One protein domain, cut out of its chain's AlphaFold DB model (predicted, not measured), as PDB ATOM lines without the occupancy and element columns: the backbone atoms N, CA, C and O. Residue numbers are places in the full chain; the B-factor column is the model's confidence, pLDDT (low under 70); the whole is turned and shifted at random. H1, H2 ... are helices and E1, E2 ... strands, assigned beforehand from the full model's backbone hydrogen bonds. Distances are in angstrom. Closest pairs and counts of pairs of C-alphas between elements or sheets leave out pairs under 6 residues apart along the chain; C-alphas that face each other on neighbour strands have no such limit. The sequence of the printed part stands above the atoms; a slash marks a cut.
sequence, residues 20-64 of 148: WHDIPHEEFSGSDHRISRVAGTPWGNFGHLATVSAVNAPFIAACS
ATOM      1  N   TRP A  20     222.080 185.042 319.902       89.50
ATOM      2  CA  TRP A  20     222.158 184.899 318.454       89.50
ATOM      3  C   TRP A  20     220.792 184.486 317.917       89.50
ATOM      4  O   TRP A  20     220.036 183.775 318.575       89.50
ATOM      5  N   HIS A  21     220.487 184.941 316.713       88.94
ATOM      6  CA  HIS A  21     219.233 184.707 316.022       88.94
ATOM      7  C   HIS A  21     219.529 184.098 314.663       88.94
ATOM      8  O   HIS A  21     220.405 184.593 313.943       88.94
ATOM      9  N   ASP A  22     218.785 183.059 314.306       89.56
ATOM     10  CA  ASP A  22     218.718 182.587 312.938       89.56
ATOM     11  C   ASP A  22     217.717 183.444 312.150       89.56
ATOM     12  O   ASP A  22     216.595 183.705 312.579       89.56
ATOM     13  N   ILE A  23     218.158 183.953 311.007       87.69
ATOM     14  CA  ILE A  23     217.377 184.814 310.123       87.69
ATOM     15  C   ILE A  23     217.197 184.049 308.808       87.69
ATOM     16  O   ILE A  23     218.197 183.818 308.118       87.69
ATOM     17  N   PRO A  24     215.967 183.631 308.458       86.31
ATOM     18  CA  PRO A  24     215.711 182.914 307.214       86.31
ATOM     19  C   PRO A  24     215.878 183.841 306.003       86.31
ATOM     20  O   PRO A  24     215.656 185.053 306.099       86.31
ATOM     21  N   HIS A  25     216.254 183.281 304.852       83.44
ATOM     22  CA  HIS A  25     216.260 184.021 303.590       83.44
ATOM     23  C   HIS A  25     214.836 184.161 303.054       83.44
ATOM     24  O   HIS A  25     214.189 183.163 302.751       83.44
ATOM     25  N   GLU A  26     214.351 185.396 302.904       79.94
ATOM     26  CA  GLU A  26     212.962 185.663 302.495       79.94
ATOM     27  C   GLU A  26     212.642 185.093 301.103       79.94
ATOM     28  O   GLU A  26     211.564 184.549 300.881       79.94
ATOM     29  N   GLU A  27     213.600 185.165 300.174       75.75
ATOM     30  CA  GLU A  27     213.413 184.731 298.780       75.75
ATOM     31  C   GLU A  27     213.684 183.235 298.524       75.75
ATOM     32  O   GLU A  27     213.274 182.710 297.490       75.75
ATOM     33  N   PHE A  28     214.348 182.525 299.445       69.75
ATOM     34  CA  PHE A  28     214.764 181.133 299.236       69.75
ATOM     35  C   PHE A  28     214.256 180.232 300.360       69.75
ATOM     36  O   PHE A  28     214.978 179.887 301.297       69.75
ATOM     37  N   SER A  29     213.003 179.791 300.235       62.72
ATOM     38  CA  SER A  29     212.413 178.800 301.134       62.72
ATOM     39  C   SER A  29     213.206 177.486 301.069       62.72
ATOM     40  O   SER A  29     213.107 176.744 300.093       62.72
ATOM     41  N   GLY A  30     214.007 177.208 302.101       61.59
ATOM     42  CA  GLY A  30     214.822 175.991 302.210       61.59
ATOM     43  C   GLY A  30     216.321 176.178 301.959       61.59
ATOM     44  O   GLY A  30     217.057 175.194 302.034       61.59
ATOM     45  N   SER A  31     216.784 177.404 301.701       65.50
ATOM     46  CA  SER A  31     218.216 177.719 301.622       65.50
ATOM     47  C   SER A  31     218.665 178.517 302.846       65.50
ATOM     48  O   SER A  31     217.879 179.259 303.428       65.50
ATOM     49  N   ASP A  32     219.921 178.306 303.238       81.06
ATOM     50  CA  ASP A  32     220.807 179.251 303.915       81.06
ATOM     51  C   ASP A  32     220.157 180.263 304.883       81.06
ATOM     52  O   ASP A  32     219.668 181.321 304.500       81.06
ATOM     53  N   HIS A  33     220.214 179.962 306.181       86.06
ATOM     54  CA  HIS A  33     219.938 180.920 307.250       86.06
ATOM     55  C   HIS A  33     221.191 181.737 307.552       86.06
ATOM     56  O   HIS A  33     222.322 181.257 307.433       86.06
ATOM     57  N   ARG A  34     220.977 182.956 308.036       85.62
ATOM     58  CA  ARG A  34     222.023 183.816 308.586       85.62
ATOM     59  C   ARG A  34     221.981 183.787 310.107       85.62
ATOM     60  O   ARG A  34     220.910 183.894 310.690       85.62
ATOM     61  N   ILE A  35     223.145 183.754 310.749       86.62
ATOM     62  CA  ILE A  35     223.256 183.968 312.197       86.62
ATOM     63  C   ILE A  35     223.602 185.435 312.472       86.62
ATOM     64  O   ILE A  35     224.567 185.972 311.924       86.62
ATOM     65  N   SER A  36     222.805 186.110 313.300       86.12
ATOM     66  CA  SER A  36     222.999 187.523 313.657       86.12
ATOM     67  C   SER A  36     222.692 187.776 315.129       86.12
ATOM     68  O   SER A  36     221.857 187.104 315.716       86.12
ATOM     69  N   ARG A  37     223.318 188.795 315.723       87.12
ATOM     70  CA  ARG A  37     222.959 189.277 317.074       87.12
ATOM     71  C   ARG A  37     221.740 190.195 317.081       87.12
ATOM     72  O   ARG A  37     221.206 190.499 318.138       87.12
ATOM     73  N   VAL A  38     221.327 190.681 315.913       86.38
ATOM     74  CA  VAL A  38     220.196 191.603 315.776       86.38
ATOM     75  C   VAL A  38     219.078 190.874 315.046       86.38
ATOM     76  O   VAL A  38     219.205 190.551 313.862       86.38
ATOM     77  N   ALA A  39     217.988 190.597 315.755       86.94
ATOM     78  CA  ALA A  39     216.797 189.996 315.168       86.94
ATOM     79  C   ALA A  39     216.267 190.857 314.006       86.94
ATOM     80  O   ALA A  39     216.283 192.086 314.079       86.94
ATOM     81  N   GLY A  40     215.822 190.215 312.922       85.38
ATOM     82  CA  GLY A  40     215.252 190.910 311.759       85.38
ATOM     83  C   GLY A  40     216.247 191.750 310.949       85.38
ATOM     84  O   GLY A  40     215.823 192.609 310.181       85.38
ATOM     85  N   THR A  41     217.561 191.540 311.111       83.44
ATOM     86  CA  THR A  41     218.563 192.212 310.263       83.44
ATOM     87  C   THR A  41     218.275 191.903 308.789       83.44
ATOM     88  O   THR A  41     218.257 190.722 308.436       83.44
ATOM     89  N   PRO A  42     218.103 192.917 307.919       80.81
ATOM     90  CA  PRO A  42     217.836 192.677 306.509       80.81
ATOM     91  C   PRO A  42     219.033 192.006 305.826       80.81
ATOM     92  O   PRO A  42     220.188 192.136 306.247       80.81
ATOM     93  N   TRP A  43     218.751 191.308 304.730       77.25
ATOM     94  CA  TRP A  43     219.762 190.604 303.938       77.25
ATOM     95  C   TRP A  43     220.700 191.536 303.153       77.25
ATOM     96  O   TRP A  43     221.808 191.139 302.797       77.25
ATOM     97  N   GLY A  44     220.304 192.794 302.927       69.50
ATOM     98  CA  GLY A  44     221.080 193.758 302.143       69.50
ATOM     99  C   GLY A  44     222.477 194.048 302.717       69.50
ATOM    100  O   GLY A  44     222.616 194.357 303.899       69.50
ATOM    101  N   ASN A  45     223.492 194.013 301.843       58.50
ATOM    102  CA  ASN A  45     224.906 194.393 302.053       58.50
ATOM    103  C   ASN A  45     225.848 193.409 302.768       58.50
ATOM    104  O   ASN A  45     226.996 193.773 303.026       58.50
ATOM    105  N   PHE A  46     225.450 192.165 303.036       58.78
ATOM    106  CA  PHE A  46     226.382 191.168 303.574       58.78
ATOM    107  C   PHE A  46     226.778 190.165 302.488       58.78
ATOM    108  O   PHE A  46     225.929 189.484 301.922       58.78
ATOM    109  N   GLY A  47     228.078 190.088 302.177       56.06
ATOM    110  CA  GLY A  47     228.617 189.024 301.325       56.06
ATOM    111  C   GLY A  47     228.260 187.650 301.899       56.06
ATOM    112  O   GLY A  47     228.123 187.519 303.113       56.06
ATOM    113  N   HIS A  48     228.118 186.644 301.032       53.69
ATOM    114  CA  HIS A  48     227.637 185.267 301.282       53.69
ATOM    115  C   HIS A  48     228.411 184.441 302.353       53.69
ATOM    116  O   HIS A  48     228.379 183.218 302.345       53.69
ATOM    117  N   LEU A  49     229.160 185.058 303.267       54.69
ATOM    118  CA  LEU A  49     230.184 184.419 304.098       54.69
ATOM    119  C   LEU A  49     229.673 183.796 305.408       54.69
ATOM    120  O   LEU A  49     230.481 183.296 306.184       54.69
ATOM    121  N   ALA A  50     228.371 183.828 305.690       62.34
ATOM    122  CA  ALA A  50     227.823 183.306 306.946       62.34
ATOM    123  C   ALA A  50     226.460 182.632 306.756       62.34
ATOM    124  O   ALA A  50     225.530 182.867 307.532       62.34
ATOM    125  N   THR A  51     226.334 181.830 305.700       75.19
ATOM    126  CA  THR A  51     225.156 180.996 305.504       75.19
ATOM    127  C   THR A  51     225.331 179.633 306.161       75.19
ATOM    128  O   THR A  51     226.408 179.035 306.156       75.19
ATOM    129  N   VAL A  52     224.264 179.152 306.788       83.38
ATOM    130  CA  VAL A  52     224.186 177.829 307.413       83.38
ATOM    131  C   VAL A  52     222.891 177.162 306.983       83.38
ATOM    132  O   VAL A  52     221.883 177.834 306.787       83.38
ATOM    133  N   SER A  53     222.886 175.838 306.842       85.81
ATOM    134  CA  SER A  53     221.657 175.132 306.482       85.81
ATOM    135  C   SER A  53     220.545 175.417 307.499       85.81
ATOM    136  O   SER A  53     220.803 175.534 308.700       85.81
ATOM    137  N   ALA A  54     219.298 175.464 307.029       85.19
ATOM    138  CA  ALA A  54     218.122 175.668 307.879       85.19
ATOM    139  C   ALA A  54     218.038 174.675 309.051       85.19
ATOM    140  O   ALA A  54     217.541 175.005 310.122       85.19
ATOM    141  N   VAL A  55     218.575 173.465 308.865       88.31
ATOM    142  CA  VAL A  55     218.630 172.425 309.899       88.31
ATOM    143  C   VAL A  55     219.611 172.783 311.022       88.31
ATOM    144  O   VAL A  55     219.324 172.526 312.188       88.31
ATOM    145  N   ASN A  56     220.758 173.386 310.697       86.56
ATOM    146  CA  ASN A  56     221.816 173.669 311.672       86.56
ATOM    147  C   ASN A  56     221.684 175.053 312.317       86.56
ATOM    148  O   ASN A  56     222.224 175.276 313.398       86.56
ATOM    149  N   ALA A  57     220.989 175.988 311.670       86.62
ATOM    150  CA  ALA A  57     220.938 177.376 312.111       86.62
ATOM    151  C   ALA A  57     220.347 177.570 313.518       86.62
ATOM    152  O   ALA A  57     220.997 178.250 314.315       86.62
ATOM    153  N   PRO A  58     219.214 176.934 313.886       85.69
ATOM    154  CA  PRO A  58     218.672 177.060 315.237       85.69
ATOM    155  C   PRO A  58     219.632 176.505 316.292       85.69
ATOM    156  O   PRO A  58     219.774 177.077 317.369       85.69
ATOM    157  N   PHE A  59     220.335 175.412 315.968       86.94
ATOM    158  CA  PHE A  59     221.336 174.823 316.857       86.94
ATOM    159  C   PHE A  59     222.514 175.778 317.078       86.94
ATOM    160  O   PHE A  59     222.874 176.048 318.219       86.94
ATOM    161  N   ILE A  60     223.069 176.345 316.002       86.69
ATOM    162  CA  ILE A  60     224.188 177.297 316.072       86.69
ATOM    163  C   ILE A  60     223.777 178.574 316.816       86.69
ATOM    164  O   ILE A  60     224.539 179.062 317.647       86.69
ATOM    165  N   ALA A  61     222.574 179.099 316.568       85.62
ATOM    166  CA  ALA A  61     222.048 180.263 317.279       85.62
ATOM    167  C   ALA A  61     221.862 179.993 318.785       85.62
ATOM    168  O   ALA A  61     222.100 180.872 319.615       85.62
ATOM    169  N   ALA A  62     221.479 178.766 319.148       86.12
ATOM    170  CA  ALA A  62     221.329 178.341 320.536       86.12
ATOM    171  C   ALA A  62     222.667 178.061 321.248       86.12
ATOM    172  O   ALA A  62     222.694 177.999 322.481       86.12
ATOM    173  N   CYS A  63     223.779 177.899 320.518       88.00
ATOM    174  CA  CYS A  63     225.104 177.711 321.108       88.00
ATOM    175  C   CYS A  63     225.571 178.988 321.821       88.00
ATOM    176  O   CYS A  63     226.227 179.856 321.247       88.00
ATOM    177  N   SER A  64     225.252 179.085 323.112       88.31
ATOM    178  CA  SER A  64     225.789 180.118 323.993       88.31
ATOM    179  C   SER A  64     227.196 179.736 324.478       88.31
ATOM    180  O   SER A  64     227.375 178.624 324.989       88.31
TER     181      SER A  64
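What this domain is: This is residues 20 to 64 of the 148 residues of an uncharacterized protein of Candidatus Omnitrophica bacterium (UniProt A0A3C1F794). A small domain of little regular structure: a two-strand antiparallel hairpin, E1 and E2, with a short helix, H1, packed on it and a long loop, residues 37 to 56, swinging out from E2 and returning past it to H1. The printed part has 45 residues, with 13 in the named elements E1, E2 and H1, in that order; the class is mixed. It is compact, with a radius of gyration of the C-alphas of 9.7 A, and spans 26 by 21 by 17 A.

Where its parts are: E1, residues 21 to 23, begins at C-alpha (219.233, 184.707, 316.022). E2, residues 33 to 36, is 9.7 A long. H1, residues 57 to 62, is 8.5 A long and ends at C-alpha (221.329, 178.341, 320.536).

How they stand to each other: E1 and E2 form a hairpin, antiparallel at 140 degrees, with N 21 and O 36 2.7 A apart, within hydrogen-bond range. Residues 33 to 34 of E2 also pair antiparallel with residues 51 to 52. The closest C-alphas of E1 and H1 are those of His 21 and Ala 61, 5.4 A apart; of E2 and H1, His 33 and Ala 57, 6.1 A. In H1 every O i to N i+4 pair is within hydrogen-bond range.

The domain as a whole: The printed part has no cut. The E2 to H1 link is long. Residues 28 to 31 and 44 to 50 are under pLDDT 70.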